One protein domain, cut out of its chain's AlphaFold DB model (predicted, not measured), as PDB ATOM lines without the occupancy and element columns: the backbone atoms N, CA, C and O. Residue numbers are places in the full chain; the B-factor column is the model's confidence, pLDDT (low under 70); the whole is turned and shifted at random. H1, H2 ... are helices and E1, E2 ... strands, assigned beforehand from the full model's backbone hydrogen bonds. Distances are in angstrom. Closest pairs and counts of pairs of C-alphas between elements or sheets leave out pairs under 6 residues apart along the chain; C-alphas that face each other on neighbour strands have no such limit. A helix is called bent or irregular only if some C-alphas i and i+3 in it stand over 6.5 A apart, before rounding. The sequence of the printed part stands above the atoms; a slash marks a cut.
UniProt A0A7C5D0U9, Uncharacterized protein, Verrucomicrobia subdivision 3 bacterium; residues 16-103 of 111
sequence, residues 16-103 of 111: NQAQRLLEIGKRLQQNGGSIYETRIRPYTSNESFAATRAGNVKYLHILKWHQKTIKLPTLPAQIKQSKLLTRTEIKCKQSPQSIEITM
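Overview. This is residues 16 to 103 of the 111 residues of an uncharacterized protein of Verrucomicrobia subdivision 3 bacterium (UniProt A0A7C5D0U9). The kinked helix H1 sticks out as an arm, with residues 16 to 27, from a small body of two separate antiparallel sheets: the hairpin E1 and E2 near H1's end, then E3 - E5 - E4. The 88 printed residues, mixed in class, run H1 E1 E2 E3 E4 E5. The whole is only just compact, close to loose (radius of gyration of the C-alphas 14.3 A), spanning 48 by 29 by 24 A.

Arrangement. H1, residues 16 to 34, has a kink of 49 degrees near residue 28 and is irregular, with C-alphas 30 and 33 7.9 A apart; 13 of 15 O i to N i+4 pairs are within hydrogen-bond range. Its closest C-alpha to E2, residues 57 to 62, is Ser 34, 6.1 A from that of Tyr 59. E1, residues 49 to 54, forms a hairpin with E2 at 160 degrees; N 52 and O 59 are 2.8 A apart. E5, residues 98 to 102, is antiparallel to E3, residues 69 to 73 (N 72 and O 99, 2.8 A), and forms a hairpin with E4, residues 91 to 94 (N 93 and O 100, 2.8 A). E1 and E2 are apart from E3, E4 and E5.

Along the chain. H1 begins at C-alpha 16 (212.239, 201.383, 155.052) and measures 26.6 A; E1 measures 16.9 A, E2 16.1 A, E3 13.1 A, E4 9.9 A and E5 12.7 A, ending at C-alpha 102 (179.984, 192.479, 169.204).

Size, cuts and confidence. The printed part has no cut; the C-alphas of Asn 16 and Pro 96 are farthest apart, 48.2 A. The links H1 to E1 and E3 to E4 are long. Mean pLDDT of the printed part is 72.6; 32 residues are under 70, among them 40 to 48.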
ATOM      1  N   ASN A  16     213.091 202.226 154.214       80.81
ATOM      2  CA  ASN A  16     212.239 201.383 155.052       80.81
ATOM      3  C   ASN A  16     211.673 202.131 156.272       80.81
ATOM      4  O   ASN A  16     210.532 201.892 156.676       80.81
ATOM      5  N   GLN A  17     212.451 203.033 156.883       77.50
ATOM      6  CA  GLN A  17     211.977 203.866 157.992       77.50
ATOM      7  C   GLN A  17     211.008 204.935 157.487       77.50
ATOM      8  O   GLN A  17     209.947 205.115 158.084       77.50
ATOM      9  N   ALA A  18     211.326 205.588 156.368       81.06
ATOM     10  CA  ALA A  18     210.460 206.576 155.736       81.06
ATOM     11  C   ALA A  18     209.098 205.970 155.361       81.06
ATOM     12  O   ALA A  18     208.055 206.526 155.711       81.06
ATOM     13  N   GLN A  19     209.085 204.784 154.752       83.50
ATOM     14  CA  GLN A  19     207.852 204.088 154.390       83.50
ATOM     15  C   GLN A  19     206.992 203.767 155.620       83.50
ATOM     16  O   GLN A  19     205.786 204.020 155.622       83.50
ATOM     17  N   ARG A  20     207.607 203.303 156.712       82.50
ATOM     18  CA  ARG A  20     206.886 203.015 157.960       82.50
ATOM     19  C   ARG A  20     206.329 204.273 158.619       82.50
ATOM     20  O   ARG A  20     205.218 204.252 159.143       82.50
ATOM     21  N   LEU A  21     207.068 205.381 158.573       81.12
ATOM     22  CA  LEU A  21     206.595 206.684 159.049       81.12
ATOM     23  C   LEU A  21     205.403 207.179 158.231       81.12
ATOM     24  O   LEU A  21     204.442 207.683 158.810       81.12
ATOM     25  N   LEU A  22     205.423 206.985 156.911       84.31
ATOM     26  CA  LEU A  22     204.304 207.321 156.031       84.31
ATOM     27  C   LEU A  22     203.068 206.458 156.323       84.31
ATOM     28  O   LEU A  22     201.957 206.986 156.378       84.31
ATOM     29  N   GLU A  23     203.233 205.155 156.567       81.06
ATOM     30  CA  GLU A  23     202.137 204.269 156.988       81.06
ATOM     31  C   GLU A  23     201.532 204.696 158.331       81.06
ATOM     32  O   GLU A  23     200.307 204.753 158.485       81.06
ATOM     33  N   ILE A  24     202.382 205.052 159.301       81.38
ATOM     34  CA  ILE A  24     201.945 205.607 160.587       81.38
ATOM     35  C   ILE A  24     201.204 206.930 160.360       81.38
ATOM     36  O   ILE A  24     200.132 207.125 160.929       81.38
ATOM     37  N   GLY A  25     201.717 207.802 159.489       79.19
ATOM     38  CA  GLY A  25     201.089 209.068 159.114       79.19
ATOM     39  C   GLY A  25     199.694 208.879 158.516       79.19
ATOM     40  O   GLY A  25     198.743 209.506 158.975       79.19
ATOM     41  N   LYS A  26     199.530 207.945 157.572       81.25
ATOM     42  CA  LYS A  26     198.220 207.597 156.989       81.25
ATOM     43  C   LYS A  26     197.240 207.090 158.049       81.25
ATOM     44  O   LYS A  26     196.085 207.513 158.089       81.25
ATOM     45  N   ARG A  27     197.702 206.227 158.962       71.69
ATOM     46  CA  ARG A  27     196.880 205.732 160.079       71.69
ATOM     47  C   ARG A  27     196.507 206.830 161.071       71.69
ATOM     48  O   ARG A  27     195.384 206.816 161.578       71.69
ATOM     49  N   LEU A  28     197.412 207.770 161.341       76.31
ATOM     50  CA  LEU A  28     197.155 208.942 162.179       76.31
ATOM     51  C   LEU A  28     196.214 209.935 161.500       76.31
ATOM     52  O   LEU A  28     195.404 210.540 162.184       76.31
ATOM     53  N   GLN A  29     196.241 210.073 160.178       76.19
ATOM     54  CA  GLN A  29     195.285 210.928 159.475       76.19
ATOM     55  C   GLN A  29     193.850 210.404 159.635       76.19
ATOM     56  O   GLN A  29     192.925 211.178 159.858       76.19
ATOM     57  N   GLN A  30     193.670 209.082 159.593       71.75
ATOM     58  CA  GLN A  30     192.360 208.450 159.762       71.75
ATOM     59  C   GLN A  30     191.912 208.380 161.230       71.75
ATOM     60  O   GLN A  30     190.737 208.588 161.519       71.75
ATOM     61  N   ASN A  31     192.833 208.097 162.163       70.62
ATOM     62  CA  ASN A  31     192.503 207.820 163.568       70.62
ATOM     63  C   ASN A  31     192.946 208.909 164.557       70.62
ATOM     64  O   ASN A  31     192.726 208.780 165.763       70.62
ATOM     65  N   GLY A  32     193.542 209.994 164.071       67.81
ATOM     66  CA  GLY A  32     194.205 211.019 164.877       67.81
ATOM     67  C   GLY A  32     193.288 211.695 165.883       67.81
ATOM     68  O   GLY A  32     193.705 211.905 167.015       67.81
ATOM     69  N   GLY A  33     192.016 211.926 165.539       68.81
ATOM     70  CA  GLY A  33     191.035 212.523 166.458       68.81
ATOM     71  C   GLY A  33     190.705 211.670 167.693       68.81
ATOM     72  O   GLY A  33     190.123 212.162 168.651       68.81
ATOM     73  N   SER A  34     191.094 210.392 167.697       65.44
ATOM     74  CA  SER A  34     190.958 209.497 168.855       65.44
ATOM     75  C   SER A  34     192.255 209.331 169.656       65.44
ATOM     76  O   SER A  34     192.298 208.555 170.616       65.44
ATOM     77  N   ILE A  35     193.316 210.043 169.265       66.00
ATOM     78  CA  ILE A  35     194.657 209.982 169.856       66.00
ATOM     79  C   ILE A  35     195.078 211.385 170.322       66.00
ATOM     80  O   ILE A  35     195.380 211.568 171.502       66.00
ATOM     81  N   TYR A  36     195.036 212.379 169.434       67.31
ATOM     82  CA  TYR A  36     195.309 213.785 169.736       67.31
ATOM     83  C   TYR A  36     194.175 214.415 170.552       67.31
ATOM     84  O   TYR A  36     193.015 214.044 170.400       67.31
ATOM     85  N   GLU A  37     194.529 215.328 171.462       69.88
ATOM     86  CA  GLU A  37     193.601 216.042 172.366       69.88
ATOM     87  C   GLU A  37     192.720 215.143 173.256       69.88
ATOM     88  O   GLU A  37     191.772 215.597 173.901       69.88
ATOM     89  N   THR A  38     193.053 213.853 173.354       73.00
ATOM     90  CA  THR A  38     192.335 212.927 174.226       73.00
ATOM     91  C   THR A  38     192.902 212.939 175.642       73.00
ATOM     92  O   THR A  38     194.108 213.001 175.869       73.00
ATOM     93  N   ARG A  39     192.010 212.873 176.632       70.31
ATOM     94  CA  ARG A  39     192.362 212.750 178.048       70.31
ATOM     95  C   ARG A  39     192.433 211.287 178.468       70.31
ATOM     96  O   ARG A  39     191.799 210.406 177.873       70.31
ATOM     97  N   ILE A  40     193.179 211.062 179.550       63.97
ATOM     98  CA  ILE A  40     193.287 209.768 180.223       63.97
ATOM     99  C   ILE A  40     191.889 209.206 180.533       63.97
ATOM    100  O   ILE A  40     190.939 209.914 180.881       63.97
ATOM    101  N   ARG A  41     191.788 207.902 180.296       64.06
ATOM    102  CA  ARG A  41     190.585 207.069 180.219       64.06
ATOM    103  C   ARG A  41     190.141 206.572 181.606       64.06
ATOM    104  O   ARG A  41     191.001 206.303 182.436       64.06
ATOM    105  N   PRO A  42     188.831 206.334 181.822       60.94
ATOM    106  CA  PRO A  42     188.312 205.636 183.005       60.94
ATOM    107  C   PRO A  42     188.519 204.108 182.975       60.94
ATOM    108  O   PRO A  42     188.126 203.426 183.912       60.94
ATOM    109  N   TYR A  43     189.099 203.556 181.903       65.62
ATOM    110  CA  TYR A  43     189.325 202.119 181.751       65.62
ATOM    111  C   TYR A  43     190.803 201.728 181.861       65.62
ATOM    112  O   TYR A  43     191.667 202.351 181.257       65.62
ATOM    113  N   THR A  44     191.033 200.599 182.522       65.56
ATOM    114  CA  THR A  44     192.144 199.648 182.365       65.56
ATOM    115  C   THR A  44     192.635 199.404 180.932       65.56
ATOM    116  O   THR A  44     192.111 198.471 180.332       65.56
ATOM    117  N   SER A  45     193.561 200.160 180.319       65.25
ATOM    118  CA  SER A  45     194.148 199.668 179.049       65.25
ATOM    119  C   SER A  45     194.951 198.400 179.299       65.25
ATOM    120  O   SER A  45     195.782 198.375 180.203       65.25
ATOM    121  N   ASN A  46     194.711 197.381 178.485       67.62
ATOM    122  CA  ASN A  46     195.388 196.093 178.540       67.62
ATOM    123  C   ASN A  46     196.032 195.780 177.180       67.62
ATOM    124  O   ASN A  46     195.985 196.584 176.250       67.62
ATOM    125  N   GLU A  47     196.630 194.600 177.039       67.25
ATOM    126  CA  GLU A  47     197.266 194.203 175.776       67.25
ATOM    127  C   GLU A  47     196.297 194.057 174.596       67.25
ATOM    128  O   GLU A  47     196.723 194.053 173.442       67.25
ATOM    129  N   SER A  48     195.003 193.892 174.868       67.94
ATOM    130  CA  SER A  48     193.986 193.666 173.841       67.94
ATOM    131  C   SER A  48     193.320 194.961 173.388       67.94
ATOM    132  O   SER A  48     192.941 195.074 172.222       67.94
ATOM    133  N   PHE A  49     193.202 195.954 174.270       74.19
ATOM    134  CA  PHE A  49     192.586 197.235 173.965       74.19
ATOM    135  C   PHE A  49     193.179 198.398 174.769       74.19
ATOM    136  O   PHE A  49     193.553 198.284 175.937       74.19
ATOM    137  N   ALA A  50     193.156 199.575 174.158       75.94
ATOM    138  CA  ALA A  50     193.349 200.852 174.823       75.94
ATOM    139  C   ALA A  50     192.084 201.700 174.681       75.94
ATOM    140  O   ALA A  50     191.377 201.604 173.690       75.94
ATOM    141  N   ALA A  51     191.778 202.546 175.661       76.88
ATOM    142  CA  ALA A  51     190.662 203.488 175.555       76.88
ATOM    143  C   ALA A  51     191.165 204.937 175.601       76.88
ATOM    144  O   ALA A  51     192.193 205.245 176.187       76.88
ATOM    145  N   THR A  52     190.471 205.879 175.009       80.00
ATOM    146  CA  THR A  52     190.793 207.305 175.160       80.00
ATOM    147  C   THR A  52     189.485 208.071 175.250       80.00
ATOM    148  O   THR A  52     188.432 207.560 174.868       80.00
ATOM    149  N   ARG A  53     189.492 209.272 175.828       77.75
ATOM    150  CA  ARG A  53     188.275 210.089 175.926       77.75
ATOM    151  C   ARG A  53     188.532 211.488 175.393       77.75
ATOM    152  O   ARG A  53     189.427 212.158 175.893       77.75
ATOM    153  N   ALA A  54     187.702 211.948 174.464       76.81
ATOM    154  CA  ALA A  54     187.617 213.356 174.081       76.81
ATOM    155  C   ALA A  54     186.239 213.888 174.493       76.81
ATOM    156  O   ALA A  54     185.216 213.513 173.918       76.81
ATOM    157  N   GLY A  55     186.191 214.705 175.549       77.25
ATOM    158  CA  GLY A  55     184.932 215.205 176.113       77.25
ATOM    159  C   GLY A  55     183.967 214.074 176.500       77.25
ATOM    160  O   GLY A  55     184.263 213.267 177.386       77.25
ATOM    161  N   ASN A  56     182.822 214.006 175.816       75.44
ATOM    162  CA  ASN A  56     181.784 212.987 176.026       75.44
ATOM    163  C   ASN A  56     181.986 211.715 175.188       75.44
ATOM    164  O   ASN A  56     181.357 210.689 175.467       75.44
ATOM    165  N   VAL A  57     182.872 211.757 174.191       75.62
ATOM    166  CA  VAL A  57     183.155 210.628 173.304       75.62
ATOM    167  C   VAL A  57     184.236 209.755 173.929       75.62
ATOM    168  O   VAL A  57     185.324 210.220 174.274       75.62
ATOM    169  N   LYS A  58     183.922 208.470 174.092       78.62
ATOM    170  CA  LYS A  58     184.860 207.450 174.564       78.62
ATOM    171  C   LYS A  58     185.289 206.619 173.361       78.62
ATOM    172  O   LYS A  58     184.453 205.974 172.736       78.62
ATOM    173  N   TYR A  59     186.573 206.647 173.045       77.88
ATOM    174  CA  TYR A  59     187.177 205.848 171.990       77.88
ATOM    175  C   TYR A  59     187.741 204.560 172.576       77.88
ATOM    176  O   TYR A  59     188.342 204.562 173.652       77.88
ATOM    177  N   LEU A  60     187.560 203.464 171.846       77.94
ATOM    178  CA  LEU A  60     188.151 202.170 172.149       77.94
ATOM    179  C   LEU A  60     189.000 201.738 170.956       77.94
ATOM    180  O   LEU A  60     188.492 201.531 169.857       77.94
ATOM    181  N   HIS A  61     190.293 201.605 171.198       77.38
ATOM    182  CA  HIS A  61     191.301 201.117 170.272       77.38
ATOM    183  C   HIS A  61     191.538 199.641 170.543       77.38
ATOM    184  O   HIS A  61     192.003 199.276 171.619       77.38
ATOM    185  N   ILE A  62     191.229 198.784 169.580       76.38
ATOM    186  CA  ILE A  62     191.419 197.337 169.712       76.38
ATOM    187  C   ILE A  62     192.782 197.001 169.108       76.38
ATOM    188  O   ILE A  62     192.975 197.119 167.901       76.38
ATOM    189  N   LEU A  63     193.736 196.634 169.966       73.56
ATOM    190  CA  LEU A  63     195.131 196.356 169.605       73.56
ATOM    191  C   LEU A  63     195.319 194.900 169.176       73.56
ATOM    192  O   LEU A  63     196.006 194.626 168.194       73.56
ATOM    193  N   LYS A  64     194.681 193.968 169.891       67.19
ATOM    194  CA  LYS A  64     194.693 192.541 169.565       67.19
ATOM    195  C   LYS A  64     193.265 192.016 169.484       67.19
ATOM    196  O   LYS A  64     192.528 192.008 170.469       67.19
ATOM    197  N   TRP A  65     192.873 191.557 168.300       68.25
ATOM    198  CA  TRP A  65     191.545 191.002 168.053       68.25
ATOM    199  C   TRP A  65     191.586 189.471 168.122       68.25
ATOM    200  O   TRP A  65     191.777 188.802 167.110       68.25
ATOM    201  N   HIS A  66     191.363 188.913 169.314       63.41
ATOM    202  CA  HIS A  66     191.313 187.456 169.515       63.41
ATOM    203  C   HIS A  66     189.890 186.890 169.657       63.41
ATOM    204  O   HIS A  66     189.664 185.722 169.356       63.41
ATOM    205  N   GLN A  67     188.913 187.698 170.086       64.81
ATOM    206  CA  GLN A  67     187.547 187.243 170.377       64.81
ATOM    207  C   GLN A  67     186.507 188.038 169.571       64.81
ATOM    208  O   GLN A  67     186.696 189.215 169.275       64.81
ATOM    209  N   LYS A  68     185.390 187.394 169.198       67.50
ATOM    210  CA  LYS A  68     184.263 188.044 168.487       67.50
ATOM    211  C   LYS A  68     183.545 189.100 169.332       67.50
ATOM    212  O   LYS A  68     182.939 190.017 168.778       67.50
ATOM    213  N   THR A  69     183.610 188.951 170.649       69.25
ATOM    214  CA  THR A  69     182.931 189.814 171.610       69.25
ATOM    215  C   THR A  69     183.957 190.327 172.599       69.25
ATOM    216  O   THR A  69     184.692 189.536 173.183       69.25
ATOM    217  N   ILE A  70     184.002 191.642 172.789       73.56
ATOM    218  CA  ILE A  70     184.846 192.275 173.801       73.56
ATOM    219  C   ILE A  70     183.957 192.620 174.986       73.56
ATOM    220  O   ILE A  70     182.957 193.321 174.820       73.56
ATOM    221  N   LYS A  71     184.323 192.120 176.169       72.31
ATOM    222  CA  LYS A  71     183.665 192.461 177.431       72.31
ATOM    223  C   LYS A  71     184.453 193.565 178.123       72.31
ATOM    224  O   LYS A  71     185.641 193.410 178.391       72.31
ATOM    225  N   LEU A  72     183.786 194.671 178.407       72.75
ATOM    226  CA  LEU A  72     184.313 195.796 179.168       72.75
ATOM    227  C   LEU A  72     183.573 195.893 180.506       72.75
ATOM    228  O   LEU A  72     182.391 195.538 180.570       72.75
ATOM    229  N   PRO A  73     184.226 196.385 181.571       70.75
ATOM    230  CA  PRO A  73     183.535 196.651 182.821       70.75
ATOM    231  C   PRO A  73     182.474 197.738 182.619       70.75
ATOM    232  O   PRO A  73     182.586 198.600 181.736       70.75
ATOM    233  N   THR A  74     181.419 197.668 183.427       70.12
ATOM    234  CA  THR A  74     180.325 198.640 183.386       70.12
ATOM    235  C   THR A  74     180.838 200.063 183.631       70.12
ATOM    236  O   THR A  74     181.791 200.287 184.377       70.12
ATOM    237  N   LEU A  75     180.208 201.034 182.976       67.44
ATOM    238  CA  LEU A  75     180.407 202.453 183.254       67.44
ATOM    239  C   LEU A  75     179.121 203.018 183.850       67.44
ATOM    240  O   LEU A  75     178.044 202.668 183.366       67.44
ATOM    241  N   PRO A  76     179.211 204.004 184.760       65.44
ATOM    242  CA  PRO A  76     178.066 204.800 185.206       65.44
ATOM    243  C   PRO A  76     177.583 205.780 184.113       65.44
ATOM    244  O   PRO A  76     177.182 206.903 184.390       65.44
ATOM    245  N   ALA A  77     177.687 205.395 182.838       67.81
ATOM    246  CA  ALA A  77     177.303 206.193 181.686       67.81
ATOM    247  C   ALA A  77     176.557 205.314 180.679       67.81
ATOM    248  O   ALA A  77     177.020 204.229 180.325       67.81
ATOM    249  N   GLN A  78     175.424 205.808 180.185       69.38
ATOM    250  CA  GLN A  78     174.632 205.124 179.168       69.38
ATOM    251  C   GLN A  78     175.290 205.269 177.789       69.38
ATOM    252  O   GLN A  78     175.618 206.378 177.354       69.38
ATOM    253  N   ILE A  79     175.485 204.153 177.089       73.56
ATOM    254  CA  ILE A  79     175.981 204.155 175.711       73.56
ATOM    255  C   ILE A  79     174.804 204.478 174.792       73.56
ATOM    256  O   ILE A  79     173.968 203.627 174.518       73.56
ATOM    257  N   LYS A  80     174.734 205.726 174.319       72.62
ATOM    258  CA  LYS A  80     173.699 206.149 173.359       72.62
ATOM    259  C   LYS A  80     173.973 205.645 171.942       72.62
ATOM    260  O   LYS A  80     173.039 205.414 171.186       72.62
ATOM    261  N   GLN A  81     175.245 205.511 171.572       69.75
ATOM    262  CA  GLN A  81     175.645 205.120 170.226       69.75
ATOM    263  C   GLN A  81     177.044 204.500 170.225       69.75
ATOM    264  O   GLN A  81     177.952 205.011 170.883       69.75
ATOM    265  N   SER A  82     177.225 203.429 169.450       74.62
ATOM    266  CA  SER A  82     178.523 202.811 169.173       74.62
ATOM    267  C   SER A  82     178.774 202.751 167.672       74.62
ATOM    268  O   SER A  82     178.050 202.091 166.926       74.62
ATOM    269  N   LYS A  83     179.825 203.440 167.233       74.69
ATOM    270  CA  LYS A  83     180.254 203.502 165.836       74.69
ATOM    271  C   LYS A  83     181.743 203.205 165.757       74.69
ATOM    272  O   LYS A  83     182.507 203.641 166.615       74.69
ATOM    273  N   LEU A  84     182.144 202.469 164.727       75.00
ATOM    274  CA  LEU A  84     183.536 202.391 164.306       75.00
ATOM    275  C   LEU A  84     183.977 203.775 163.830       75.00
ATOM    276  O   LEU A  84     183.169 204.557 163.322       75.00
ATOM    277  N   LEU A  85     185.273 204.065 163.951       69.38
ATOM    278  CA  LEU A  85     185.830 205.324 163.450       69.38
ATOM    279  C   LEU A  85     185.598 205.488 161.934       69.38
ATOM    280  O   LEU A  85     185.398 206.594 161.447       69.38
ATOM    281  N   THR A  86     185.500 204.368 161.213       66.00
ATOM    282  CA  THR A  86     185.123 204.266 159.794       66.00
ATOM    283  C   THR A  86     183.620 204.462 159.528       66.00
ATOM    284  O   THR A  86     183.134 204.103 158.462       66.00
ATOM    285  N   ARG A  87     182.863 205.012 160.490       63.91
ATOM    286  CA  ARG A  87     181.407 205.269 160.444       63.91
ATOM    287  C   ARG A  87     180.503 204.033 160.350       63.91
ATOM    288  O   ARG A  87     179.294 204.185 160.206       63.91
ATOM    289  N   THR A  88     181.038 202.825 160.493       71.75
ATOM    290  CA  THR A  88     180.230 201.598 160.532       71.75
ATOM    291  C   THR A  88     179.556 201.443 161.896       71.75
ATOM    292  O   THR A  88     180.216 201.525 162.933       71.75
ATOM    293  N   GLU A  89     178.246 201.218 161.927       70.62
ATOM    294  CA  GLU A  89     177.529 200.990 163.184       70.62
ATOM    295  C   GLU A  89     177.855 199.611 163.764       70.62
ATOM    296  O   GLU A  89     177.949 198.613 163.048       70.62
ATOM    297  N   ILE A  90     178.053 199.565 165.080       73.62
ATOM    298  CA  ILE A  90     178.406 198.344 165.804       73.62
ATOM    299  C   ILE A  90     177.280 198.004 166.767       73.62
ATOM    300  O   ILE A  90     176.703 198.901 167.379       73.62
ATOM    301  N   LYS A  91     177.003 196.712 166.963       74.06
ATOM    302  CA  LYS A  91     176.068 196.271 168.000       74.06
ATOM    303  C   LYS A  91     176.775 196.265 169.355       74.06
ATOM    304  O   LYS A  91     177.673 195.455 169.588       74.06
ATOM    305  N   CYS A  92     176.349 197.149 170.253       71.75
ATOM    306  CA  CYS A  92     176.731 197.129 171.661       71.75
ATOM    307  C   CYS A  92     175.553 196.670 172.526       71.75
ATOM    308  O   CYS A  92     174.429 197.146 172.363       71.75
ATOM    309  N   LYS A  93     175.812 195.768 173.471       75.69
ATOM    310  CA  LYS A  93     174.885 195.430 174.550       75.69
ATOM    311  C   LYS A  93     175.480 195.923 175.860       75.69
ATOM    312  O   LYS A  93     176.551 195.478 176.262       75.69
ATOM    313  N   GLN A  94     174.802 196.865 176.504       75.00
ATOM    314  CA  GLN A  94     175.162 197.325 177.840       75.00
ATOM    315  C   GLN A  94     174.315 196.570 178.862       75.00
ATOM    316  O   GLN A  94     173.090 196.648 178.829       75.00
ATOM    317  N   SER A  95     174.979 195.862 179.767       73.50
ATOM    318  CA  SER A  95     174.389 195.219 180.938       73.50
ATOM    319  C   SER A  95     174.848 195.947 182.210       73.50
ATOM    320  O   SER A  95     175.881 196.622 182.192       73.50
ATOM    321  N   PRO A  96     174.137 195.798 183.344       65.69
ATOM    322  CA  PRO A  96     174.513 196.440 184.607       65.69
ATOM    323  C   PRO A  96     175.924 196.066 185.081       65.69
ATOM    324  O   PRO A  96     176.607 196.884 185.689       65.69
ATOM    325  N   GLN A  97     176.374 194.848 184.764       66.31
ATOM    326  CA  GLN A  97     177.671 194.305 185.178       66.31
ATOM    327  C   GLN A  97     178.770 194.437 184.110       66.31
ATOM    328  O   GLN A  97     179.952 194.492 184.447       66.31
ATOM    329  N   SER A  98     178.414 194.505 182.824       75.00
ATOM    330  CA  SER A  98     179.385 194.494 181.726       75.00
ATOM    331  C   SER A  98     178.837 195.142 180.457       75.00
ATOM    332  O   SER A  98     177.638 195.152 180.198       75.00
ATOM    333  N   ILE A  99     179.731 195.673 179.633       78.31
ATOM    334  CA  ILE A  99     179.427 196.140 178.282       78.31
ATOM    335  C   ILE A  99     180.015 195.122 177.309       78.31
ATOM    336  O   ILE A  99     181.224 194.902 177.293       78.31
ATOM    337  N   GLU A 100     179.168 194.504 176.493       78.50
ATOM    338  CA  GLU A 100     179.576 193.567 175.453       78.50
ATOM    339  C   GLU A 100     179.477 194.241 174.084       78.50
ATOM    340  O   GLU A 100     178.398 194.626 173.624       78.50
ATOM    341  N   ILE A 101     180.616 194.393 173.417       75.25
ATOM    342  CA  ILE A 101     180.679 194.924 172.056       75.25
ATOM    343  C   ILE A 101     180.873 193.739 171.117       75.25
ATOM    344  O   ILE A 101     181.898 193.055 171.172       75.25
ATOM    345  N   THR A 102     179.884 193.489 170.259       75.12
ATOM    346  CA  THR A 102     179.984 192.479 169.204       75.12
ATOM    347  C   THR A 102     180.493 193.158 167.947       75.12
ATOM    348  O   THR A 102     179.767 193.919 167.305       75.12
ATOM    349  N   MET A 103     181.744 192.888 167.585       67.69
ATOM    350  CA  MET A 103     182.279 193.430 166.344       67.69
ATOM    351  C   MET A 103     181.616 192.758 165.135       67.69
ATOM    352  O   MET A 103     181.380 191.544 165.169       67.69
TER     353      MET A 103